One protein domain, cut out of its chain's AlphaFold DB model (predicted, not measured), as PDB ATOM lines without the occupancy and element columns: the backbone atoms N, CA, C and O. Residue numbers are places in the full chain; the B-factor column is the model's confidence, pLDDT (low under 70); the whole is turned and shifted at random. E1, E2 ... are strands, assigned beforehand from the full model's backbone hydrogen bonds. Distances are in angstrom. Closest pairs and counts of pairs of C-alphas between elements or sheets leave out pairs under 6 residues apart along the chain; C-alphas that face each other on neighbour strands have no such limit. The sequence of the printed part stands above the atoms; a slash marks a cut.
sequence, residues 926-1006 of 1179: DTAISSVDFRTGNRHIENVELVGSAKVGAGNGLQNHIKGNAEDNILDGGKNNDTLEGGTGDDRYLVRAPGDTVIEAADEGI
ATOM      1  N   ASP A 926       1.882-125.391  65.870       96.62
ATOM      2  CA  ASP A 926       1.760-124.807  64.533       96.62
ATOM      3  C   ASP A 926       0.568-125.393  63.775       96.62
ATOM      4  O   ASP A 926       0.171-126.541  64.000       96.62
ATOM      5  N   THR A 927      -0.075-124.581  62.935       97.50
ATOM      6  CA  THR A 927      -1.468-124.788  62.517       97.50
ATOM      7  C   THR A 927      -1.646-124.735  61.006       97.50
ATOM      8  O   THR A 927      -1.590-123.676  60.391       97.50
ATOM      9  N   ALA A 928      -1.945-125.885  60.401       97.94
ATOM     10  CA  ALA A 928      -2.250-126.000  58.978       97.94
ATOM     11  C   ALA A 928      -3.768-125.934  58.721       97.94
ATOM     12  O   ALA A 928      -4.497-126.871  59.055       97.94
ATOM     13  N   ILE A 929      -4.247-124.850  58.103       98.25
ATOM     14  CA  ILE A 929      -5.647-124.662  57.696       98.25
ATOM     15  C   ILE A 929      -5.784-124.985  56.201       98.25
ATOM     16  O   ILE A 929      -5.418-124.173  55.354       98.25
ATOM     17  N   SER A 930      -6.313-126.165  55.865       97.69
ATOM     18  CA  SER A 930      -6.259-126.716  54.502       97.69
ATOM     19  C   SER A 930      -7.627-126.895  53.844       97.69
ATOM     20  O   SER A 930      -8.493-127.585  54.388       97.69
ATOM     21  N   SER A 931      -7.820-126.363  52.630       97.12
ATOM     22  CA  SER A 931      -8.998-126.663  51.794       97.12
ATOM     23  C   SER A 931      -8.855-127.920  50.926       97.12
ATOM     24  O   SER A 931      -9.823-128.332  50.276       97.12
ATOM     25  N   VAL A 932      -7.673-128.544  50.949       96.81
ATOM     26  CA  VAL A 932      -7.315-129.800  50.265       96.81
ATOM     27  C   VAL A 932      -6.945-130.918  51.257       96.81
ATOM     28  O   VAL A 932      -6.787-130.686  52.455       96.81
ATOM     29  N   ASP A 933      -6.814-132.157  50.770       97.19
ATOM     30  CA  ASP A 933      -6.440-133.341  51.565       97.19
ATOM     31  C   ASP A 933      -5.029-133.223  52.183       97.19
ATOM     32  O   ASP A 933      -4.023-133.511  51.525       97.19
ATOM     33  N   PHE A 934      -4.941-132.879  53.469       96.31
ATOM     34  CA  PHE A 934      -3.680-132.540  54.126       96.31
ATOM     35  C   PHE A 934      -3.040-133.696  54.907       96.31
ATOM     36  O   PHE A 934      -3.704-134.519  55.547       96.31
ATOM     37  N   ARG A 935      -1.701-133.752  54.872       94.12
ATOM     38  CA  ARG A 935      -0.882-134.734  55.601       94.12
ATOM     39  C   ARG A 935       0.388-134.055  56.111       94.12
ATOM     40  O   ARG A 935       1.249-133.684  55.311       94.12
ATOM     41  N   THR A 936       0.528-133.924  57.431       90.44
ATOM     42  CA  THR A 936       1.676-133.249  58.071       90.44
ATOM     43  C   THR A 936       3.003-133.931  57.713       90.44
ATOM     44  O   THR A 936       3.976-133.269  57.344       90.44
ATOM     45  N   GLY A 937       3.029-135.268  57.727       86.44
ATOM     46  CA  GLY A 937       4.158-136.086  57.278       86.44
ATOM     47  C   GLY A 937       5.297-136.122  58.298       86.44
ATOM     48  O   GLY A 937       5.160-136.732  59.354       86.44
ATOM     49  N   ASN A 938       6.430-135.494  57.967       82.56
ATOM     50  CA  ASN A 938       7.586-135.344  58.867       82.56
ATOM     51  C   ASN A 938       7.726-133.915  59.444       82.56
ATOM     52  O   ASN A 938       8.673-133.665  60.186       82.56
ATOM     53  N   ARG A 939       6.829-132.986  59.076       85.94
ATOM     54  CA  ARG A 939       6.831-131.578  59.521       85.94
ATOM     55  C   ARG A 939       6.449-131.458  61.000       85.94
ATOM     56  O   ARG A 939       5.760-132.346  61.507       85.94
ATOM     57  N   HIS A 940       6.827-130.357  61.653       91.00
ATOM     58  CA  HIS A 940       6.586-130.142  63.087       91.00
ATOM     59  C   HIS A 940       5.156-129.692  63.458       91.00
ATOM     60  O   HIS A 940       4.893-129.444  64.616       91.00
ATOM     61  N   ILE A 941       4.210-129.684  62.520       94.81
ATOM     62  CA  ILE A 941       2.825-129.236  62.747       94.81
ATOM     63  C   ILE A 941       2.077-130.075  63.808       94.81
ATOM     64  O   ILE A 941       1.927-131.297  63.643       94.81
ATOM     65  N   GLU A 942       1.536-129.415  64.841       95.38
ATOM     66  CA  GLU A 942       0.594-129.976  65.824       95.38
ATOM     67  C   GLU A 942      -0.872-129.909  65.366       95.38
ATOM     68  O   GLU A 942      -1.588-130.911  65.456       95.38
ATOM     69  N   ASN A 943      -1.341-128.760  64.883       97.00
ATOM     70  CA  ASN A 943      -2.757-128.526  64.601       97.00
ATOM     71  C   ASN A 943      -3.064-128.642  63.100       97.00
ATOM     72  O   ASN A 943      -2.326-128.146  62.247       97.00
ATOM     73  N   VAL A 944      -4.207-129.236  62.766       98.12
ATOM     74  CA  VAL A 944      -4.756-129.259  61.405       98.12
ATOM     75  C   VAL A 944      -6.235-128.895  61.471       98.12
ATOM     76  O   VAL A 944      -6.996-129.572  62.156       98.12
ATOM     77  N   GLU A 945      -6.656-127.864  60.740       98.38
ATOM     78  CA  GLU A 945      -8.072-127.558  60.506       98.38
ATOM     79  C   GLU A 945      -8.380-127.741  59.018       98.38
ATOM     80  O   GLU A 945      -7.820-127.070  58.153       98.38
ATOM     81  N   LEU A 946      -9.273-128.671  58.703       98.50
ATOM     82  CA  LEU A 946      -9.760-128.854  57.346       98.50
ATOM     83  C   LEU A 946     -10.890-127.862  57.071       98.50
ATOM     84  O   LEU A 946     -11.741-127.595  57.915       98.50
ATOM     85  N   VAL A 947     -10.923-127.330  55.854       97.62
ATOM     86  CA  VAL A 947     -11.953-126.404  55.366       97.62
ATOM     87  C   VAL A 947     -12.331-126.762  53.923       97.62
ATOM     88  O   VAL A 947     -11.848-127.752  53.370       97.62
ATOM     89  N   GLY A 948     -13.223-125.986  53.302       96.00
ATOM     90  CA  GLY A 948     -13.545-126.120  51.878       96.00
ATOM     91  C   GLY A 948     -14.037-127.517  51.488       96.00
ATOM     92  O   GLY A 948     -15.123-127.922  51.891       96.00
ATOM     93  N   SER A 949     -13.247-128.219  50.670       95.69
ATOM     94  CA  SER A 949     -13.561-129.540  50.104       95.69
ATOM     95  C   SER A 949     -12.630-130.668  50.570       95.69
ATOM     96  O   SER A 949     -12.693-131.770  50.021       95.69
ATOM     97  N   ALA A 950     -11.754-130.405  51.544       97.81
ATOM     98  CA  ALA A 950     -10.834-131.397  52.096       97.81
ATOM     99  C   ALA A 950     -11.591-132.576  52.730       97.81
ATOM    100  O   ALA A 950     -12.646-132.382  53.337       97.81
ATOM    101  N   LYS A 951     -11.054-133.796  52.604       97.56
ATOM    102  CA  LYS A 951     -11.666-135.030  53.133       97.56
ATOM    103  C   LYS A 951     -10.712-135.894  53.945       97.56
ATOM    104  O   LYS A 951     -11.157-136.858  54.564       97.56
ATOM    105  N   VAL A 952      -9.413-135.603  53.941       97.88
ATOM    106  CA  VAL A 952      -8.415-136.340  54.723       97.88
ATOM    107  C   VAL A 952      -7.528-135.380  55.499       97.88
ATOM    108  O   VAL A 952      -6.930-134.481  54.912       97.88
ATOM    109  N   GLY A 953      -7.400-135.635  56.802       97.62
ATOM    110  CA  GLY A 953      -6.446-134.979  57.691       97.62
ATOM    111  C   GLY A 953      -5.599-136.036  58.386       97.62
ATOM    112  O   GLY A 953      -6.122-136.826  59.174       97.62
ATOM    113  N   ALA A 954      -4.301-136.079  58.078       95.75
ATOM    114  CA  ALA A 954      -3.368-137.011  58.711       95.75
ATOM    115  C   ALA A 954      -2.260-136.291  59.492       95.75
ATOM    116  O   ALA A 954      -1.536-135.458  58.939       95.75
ATOM    117  N   GLY A 955      -2.125-136.676  60.760       94.38
ATOM    118  CA  GLY A 955      -1.060-136.290  61.675       94.38
ATOM    119  C   GLY A 955       0.248-137.052  61.441       94.38
ATOM    120  O   GLY A 955       0.424-137.765  60.447       94.38
ATOM    121  N   ASN A 956       1.199-136.861  62.354       90.12
ATOM    122  CA  ASN A 956       2.595-137.285  62.216       90.12
ATOM    123  C   ASN A 956       3.020-138.269  63.330       90.12
ATOM    124  O   ASN A 956       2.833-139.489  63.238       90.12
ATOM    125  N   GLY A 957       3.672-137.751  64.363       90.50
ATOM    126  CA  GLY A 957       4.142-138.466  65.543       90.50
ATOM    127  C   GLY A 957       4.422-137.525  66.712       90.50
ATOM    128  O   GLY A 957       5.330-137.800  67.502       90.50
ATOM    129  N   LEU A 958       3.674-136.421  66.777       92.69
ATOM    130  CA  LEU A 958       3.656-135.422  67.845       92.69
ATOM    131  C   LEU A 958       2.438-135.697  68.740       92.69
ATOM    132  O   LEU A 958       2.210-136.856  69.069       92.69
ATOM    133  N   GLN A 959       1.690-134.688  69.182       94.56
ATOM    134  CA  GLN A 959       0.327-134.863  69.703       94.56
ATOM    135  C   GLN A 959      -0.569-133.966  68.863       94.56
ATOM    136  O   GLN A 959      -0.574-132.755  69.063       94.56
ATOM    137  N   ASN A 960      -1.240-134.542  67.869       96.38
ATOM    138  CA  ASN A 960      -1.963-133.757  66.882       96.38
ATOM    139  C   ASN A 960      -3.378-133.402  67.352       96.38
ATOM    140  O   ASN A 960      -4.077-134.226  67.945       96.38
ATOM    141  N   HIS A 961      -3.821-132.190  67.025       97.69
ATOM    142  CA  HIS A 961      -5.226-131.797  67.090       97.69
ATOM    143  C   HIS A 961      -5.731-131.615  65.659       97.69
ATOM    144  O   HIS A 961      -5.324-130.686  64.966       97.69
ATOM    145  N   ILE A 962      -6.568-132.542  65.196       98.25
ATOM    146  CA  ILE A 962      -7.086-132.565  63.827       98.25
ATOM    147  C   ILE A 962      -8.586-132.314  63.877       98.25
ATOM    148  O   ILE A 962      -9.331-133.101  64.459       98.25
ATOM    149  N   LYS A 963      -9.014-131.234  63.233       98.31
ATOM    150  CA  LYS A 963     -10.406-130.827  63.108       98.31
ATOM    151  C   LYS A 963     -10.845-130.903  61.644       98.31
ATOM    152  O   LYS A 963     -10.149-130.394  60.766       98.31
ATOM    153  N   GLY A 964     -11.975-131.551  61.389       98.06
ATOM    154  CA  GLY A 964     -12.594-131.688  60.076       98.06
ATOM    155  C   GLY A 964     -13.549-130.541  59.721       98.06
ATOM    156  O   GLY A 964     -13.505-129.457  60.310       98.06
ATOM    157  N   ASN A 965     -14.393-130.768  58.709       97.44
ATOM    158  CA  ASN A 965     -15.255-129.745  58.104       97.44
ATOM    159  C   ASN A 965     -16.740-130.174  58.000       97.44
ATOM    160  O   ASN A 965     -17.363-130.480  59.010       97.44
ATOM    161  N   ALA A 966     -17.341-130.101  56.808       96.88
ATOM    162  CA  ALA A 966     -18.755-130.404  56.548       96.88
ATOM    163  C   ALA A 966     -18.951-131.501  55.473       96.88
ATOM    164  O   ALA A 966     -20.012-131.606  54.854       96.88
ATOM    165  N   GLU A 967     -17.896-132.267  55.202       98.19
ATOM    166  CA  GLU A 967     -17.826-133.374  54.247       98.19
ATOM    167  C   GLU A 967     -17.533-134.691  54.995       98.19
ATOM    168  O   GLU A 967     -17.012-134.647  56.097       98.19
ATOM    169  N   ASP A 968     -17.756-135.869  54.392       97.88
ATOM    170  CA  ASP A 968     -17.373-137.155  55.019       97.88
ATOM    171  C   ASP A 968     -15.835-137.280  55.187       97.88
ATOM    172  O   ASP A 968     -15.121-137.646  54.238       97.88
ATOM    173  N   ASN A 969     -15.316-136.981  56.379       98.44
ATOM    174  CA  ASN A 969     -13.894-136.836  56.695       98.44
ATOM    175  C   ASN A 969     -13.215-138.171  57.065       98.44
ATOM    176  O   ASN A 969     -13.836-139.150  57.494       98.44
ATOM    177  N   ILE A 970     -11.892-138.224  56.882       98.31
ATOM    178  CA  ILE A 970     -11.010-139.316  57.313       98.31
ATOM    179  C   ILE A 970      -9.883-138.719  58.153       98.31
ATOM    180  O   ILE A 970      -8.948-138.129  57.603       98.31
ATOM    181  N   LEU A 971      -9.962-138.890  59.471       98.31
ATOM    182  CA  LEU A 971      -9.020-138.307  60.423       98.31
ATOM    183  C   LEU A 971      -8.122-139.395  61.032       98.31
ATOM    184  O   LEU A 971      -8.597-140.412  61.547       98.31
ATOM    185  N   ASP A 972      -6.806-139.192  60.956       96.19
ATOM    186  CA  ASP A 972      -5.783-140.137  61.421       96.19
ATOM    187  C   ASP A 972      -4.653-139.383  62.135       96.19
ATOM    188  O   ASP A 972      -3.777-138.823  61.483       96.19
ATOM    189  N   GLY A 973      -4.657-139.369  63.471       93.56
ATOM    190  CA  GLY A 973      -3.629-138.678  64.267       93.56
ATOM    191  C   GLY A 973      -2.214-139.256  64.114       93.56
ATOM    192  O   GLY A 973      -1.220-138.545  64.241       93.56
ATOM    193  N   GLY A 974      -2.100-140.531  63.729       92.06
ATOM    194  CA  GLY A 974      -0.819-141.192  63.491       92.06
ATOM    195  C   GLY A 974      -0.240-141.888  64.727       92.06
ATOM    196  O   GLY A 974      -0.309-143.122  64.823       92.06
ATOM    197  N   LYS A 975       0.429-141.154  65.628       86.81
ATOM    198  CA  LYS A 975       1.118-141.725  66.805       86.81
ATOM    199  C   LYS A 975       1.190-140.745  67.976       86.81
ATOM    200  O   LYS A 975       1.515-139.583  67.793       86.81
ATOM    201  N   ASN A 976       1.169-141.336  69.176       92.50
ATOM    202  CA  ASN A 976       0.902-140.713  70.478       92.50
ATOM    203  C   ASN A 976      -0.586-140.375  70.622       92.50
ATOM    204  O   ASN A 976      -1.395-141.044  70.004       92.50
ATOM    205  N   ASN A 977      -0.942-139.494  71.557       95.12
ATOM    206  CA  ASN A 977      -2.325-139.285  71.968       95.12
ATOM    207  C   ASN A 977      -2.878-138.052  71.251       95.12
ATOM    208  O   ASN A 977      -2.546-136.932  71.640       95.12
ATOM    209  N   ASP A 978      -3.710-138.283  70.245       97.06
ATOM    210  CA  ASP A 978      -4.206-137.239  69.347       97.06
ATOM    211  C   ASP A 978      -5.669-136.871  69.662       97.06
ATOM    212  O   ASP A 978      -6.412-137.654  70.255       97.06
ATOM    213  N   THR A 979      -6.107-135.673  69.285       97.50
ATOM    214  CA  THR A 979      -7.511-135.239  69.404       97.50
ATOM    215  C   THR A 979      -8.096-135.069  68.011       97.50
ATOM    216  O   THR A 979      -7.524-134.343  67.200       97.50
ATOM    217  N   LEU A 980      -9.205-135.751  67.730       97.88
ATOM    218  CA  LEU A 980      -9.843-135.786  66.415       97.88
ATOM    219  C   LEU A 980     -11.294-135.288  66.544       97.88
ATOM    220  O   LEU A 980     -12.095-135.926  67.224       97.88
ATOM    221  N   GLU A 981     -11.622-134.165  65.907       97.88
ATOM    222  CA  GLU A 981     -12.957-133.540  65.880       97.88
ATOM    223  C   GLU A 981     -13.483-133.583  64.438       97.88
ATOM    224  O   GLU A 981     -12.844-133.017  63.557       97.88
ATOM    225  N   GLY A 982     -14.588-134.281  64.163       95.25
ATOM    226  CA  GLY A 982     -15.065-134.532  62.791       95.25
ATOM    227  C   GLY A 982     -15.690-133.310  62.126       95.25
ATOM    228  O   GLY A 982     -15.241-132.860  61.071       95.25
ATOM    229  N   GLY A 983     -16.676-132.715  62.798       95.81
ATOM    230  CA  GLY A 983     -17.465-131.605  62.273       95.81
ATOM    231  C   GLY A 983     -18.873-132.077  61.935       95.81
ATOM    232  O   GLY A 983     -19.644-132.364  62.841       95.81
ATOM    233  N   THR A 984     -19.244-132.127  60.653       95.38
ATOM    234  CA  THR A 984     -20.518-132.737  60.221       95.38
ATOM    235  C   THR A 984     -20.333-133.565  58.946       95.38
ATOM    236  O   THR A 984     -19.992-133.002  57.905       95.38
ATOM    237  N   GLY A 985     -20.637-134.861  58.980       96.06
ATOM    238  CA  GLY A 985     -20.420-135.802  57.872       96.06
ATOM    239  C   GLY A 985     -20.744-137.241  58.291       96.06
ATOM    240  O   GLY A 985     -21.227-137.454  59.392       96.06
ATOM    241  N   ASP A 986     -20.520-138.246  57.439       97.69
ATOM    242  CA  ASP A 986     -20.462-139.662  57.874       97.69
ATOM    243  C   ASP A 986     -18.973-140.022  58.146       97.69
ATOM    244  O   ASP A 986     -18.287-140.647  57.319       97.69
ATOM    245  N   ASP A 987     -18.441-139.583  59.293       98.25
ATOM    246  CA  ASP A 987     -16.996-139.421  59.524       98.25
ATOM    247  C   ASP A 987     -16.259-140.702  59.950       98.25
ATOM    248  O   ASP A 987     -16.836-141.689  60.429       98.25
ATOM    249  N   ARG A 988     -14.935-140.731  59.709       98.25
ATOM    250  CA  ARG A 988     -14.070-141.905  59.929       98.25
ATOM    251  C   ARG A 988     -12.764-141.593  60.655       98.25
ATOM    252  O   ARG A 988     -11.831-141.037  60.082       98.25
ATOM    253  N   TYR A 989     -12.648-142.124  61.867       98.25
ATOM    254  CA  TYR A 989     -11.493-141.965  62.751       98.25
ATOM    255  C   TYR A 989     -10.600-143.198  62.756       98.25
ATOM    256  O   TYR A 989     -11.080-144.323  62.916       98.25
ATOM    257  N   LEU A 990      -9.287-143.010  62.650       96.81
ATOM    258  CA  LEU A 990      -8.302-144.083  62.770       96.81
ATOM    259  C   LEU A 990      -7.603-143.995  64.132       96.81
ATOM    260  O   LEU A 990      -6.538-143.404  64.261       96.81
ATOM    261  N   VAL A 991      -8.199-144.625  65.148       95.44
ATOM    262  CA  VAL A 991      -7.662-144.641  66.520       95.44
ATOM    263  C   VAL A 991      -6.549-145.682  66.662       95.44
ATOM    264  O   VAL A 991      -6.769-146.889  66.497       95.44
ATOM    265  N   ARG A 992      -5.345-145.227  67.014       90.62
ATOM    266  CA  ARG A 992      -4.090-145.994  67.033       90.62
ATOM    267  C   ARG A 992      -3.459-146.086  68.425       90.62
ATOM    268  O   ARG A 992      -2.935-147.152  68.775       90.62
ATOM    269  N   ALA A 993      -3.542-145.056  69.260       90.62
ATOM    270  CA  ALA A 993      -2.901-145.001  70.575       90.62
ATOM    271  C   ALA A 993      -3.911-144.894  71.748       90.62
ATOM    272  O   ALA A 993      -5.125-144.884  71.557       90.62
ATOM    273  N   PRO A 994      -3.450-145.035  73.011       85.62
ATOM    274  CA  PRO A 994      -4.338-145.230  74.161       85.62
ATOM    275  C   PRO A 994      -4.963-143.954  74.730       85.62
ATOM    276  O   PRO A 994      -5.780-144.080  75.641       85.62
ATOM    277  N   GLY A 995      -4.531-142.775  74.281       89.25
ATOM    278  CA  GLY A 995      -5.091-141.488  74.693       89.25
ATOM    279  C   GLY A 995      -5.716-140.697  73.548       89.25
ATOM    280  O   GLY A 995      -6.088-139.552  73.781       89.25
ATOM    281  N   ASP A 996      -5.817-141.288  72.356       95.38
ATOM    282  CA  ASP A 996      -6.572-140.733  71.236       95.38
ATOM    283  C   ASP A 996      -8.003-140.459  71.707       95.38
ATOM    284  O   ASP A 996      -8.610-141.311  72.365       95.38
ATOM    285  N   THR A 997      -8.516-139.273  71.400       95.88
ATOM    286  CA  THR A 997      -9.846-138.821  71.815       95.88
ATOM    287  C   THR A 997     -10.628-138.375  70.590       95.88
ATOM    288  O   THR A 997     -10.174-137.489  69.864       95.88
ATOM    289  N   VAL A 998     -11.801-138.969  70.377       97.38
ATOM    290  CA  VAL A 998     -12.747-138.560  69.330       97.38
ATOM    291  C   VAL A 998     -13.781-137.595  69.913       97.38
ATOM    292  O   VAL A 998     -14.313-137.819  71.005       97.38
ATOM    293  N   ILE A 999     -14.053-136.507  69.194       96.50
ATOM    294  CA  ILE A 999     -14.980-135.443  69.581       96.50
ATOM    295  C   ILE A 999     -16.057-135.302  68.503       96.50
ATOM    296  O   ILE A 999     -15.753-134.999  67.356       96.50
ATOM    297  N   GLU A1000     -17.311-135.473  68.923       95.81
ATOM    298  CA  GLU A1000     -18.527-135.316  68.115       95.81
ATOM    299  C   GLU A1000     -19.597-134.579  68.934       95.81
ATOM    300  O   GLU A1000     -19.705-134.804  70.155       95.81
ATOM    301  N   ALA A1001     -20.447-133.757  68.307       93.50
ATOM    302  CA  ALA A1001     -21.692-133.287  68.916       93.50
ATOM    303  C   ALA A1001     -22.920-134.062  68.397       93.50
ATOM    304  O   ALA A1001     -22.835-135.041  67.663       93.50
ATOM    305  N   ALA A1002     -24.100-133.700  68.903       91.81
ATOM    306  CA  ALA A1002     -25.330-134.439  68.632       91.81
ATOM    307  C   ALA A1002     -25.999-133.986  67.325       91.81
ATOM    308  O   ALA A1002     -26.127-132.786  67.088       91.81
ATOM    309  N   ASP A1003     -26.533-134.954  66.573       89.38
ATOM    310  CA  ASP A1003     -27.193-134.777  65.268       89.38
ATOM    311  C   ASP A1003     -26.249-134.316  64.121       89.38
ATOM    312  O   ASP A1003     -26.735-133.773  63.126       89.38
ATOM    313  N   GLU A1004     -24.930-134.538  64.235       92.06
ATOM    314  CA  GLU A1004     -23.921-134.094  63.248       92.06
ATOM    315  C   GLU A1004     -23.580-135.129  62.155       92.06
ATOM    316  O   GLU A1004     -23.338-134.720  61.015       92.06
ATOM    317  N   GLY A1005     -23.651-136.434  62.452       94.31
ATOM    318  CA  GLY A1005     -23.215-137.490  61.531       94.31
ATOM    319  C   GLY A1005     -23.814-138.884  61.749       94.31
ATOM    320  O   GLY A1005     -24.936-139.031  62.253       94.31
ATOM    321  N   ILE A1006     -23.084-139.913  61.298       95.69
ATOM    322  CA  ILE A1006     -23.265-141.318  61.705       95.69
ATOM    323  C   ILE A1006     -21.874-141.964  61.781       95.69
ATOM    324  O   ILE A1006     -21.408-142.607  60.834       95.69
TER     325      ILE A1006
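AT A GLANCE: This is residues 926 to 1006 of the 1179 residues of an uncharacterized protein of Pseudooceanicola atlanticus (UniProt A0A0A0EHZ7). With little regular structure, the chain winds in flattened, stacked turns like a solenoid: E1, E2, E4, E6 and E7, in that order, make a parallel sheet along one wall, and E3 and E5 a small parallel sheet along the other. The printed part has 81 residues, seven named strands, E1 to E7 along the chain, and no named helix: all strand, with 23 residues in named elements. It is compact, radius of gyration of the C-alphas 11.3 A, spanning 33 by 28 by 15 A.

HOW THE PARTS SIT: Begin at E1, residues 927 to 930, parallel to its neighbour E2, residues 943 to 946; N 928 and O 943 are 2.9 A apart. E3, residues 952 to 954, is parallel to E5, residues 970 to 972, with N 953 and O 970 at 3.0 A. E4, residues 961 to 963, is E2's other neighbour, N 944 and O 961 at 2.9 A. E3's and E4's closest C-alphas, Gly 953 and Ile 962, are 6.6 A apart. Next come E6, residues 979 to 981, and E7, residues 997 to 999; N 980 and O 997 are 2.9 A apart.

IN THESE COORDINATES: Find C-alpha 927 at (-1.468, -124.788, 62.517); E1 runs 9.5 A from there. E7 ends at C-alpha 999, (-14.980, -135.443, 69.581).

THE WHOLE: The printed part has no cut. Links E1 to E2 and E6 to E7 are long. No printed residue is under 70 in pLDDT.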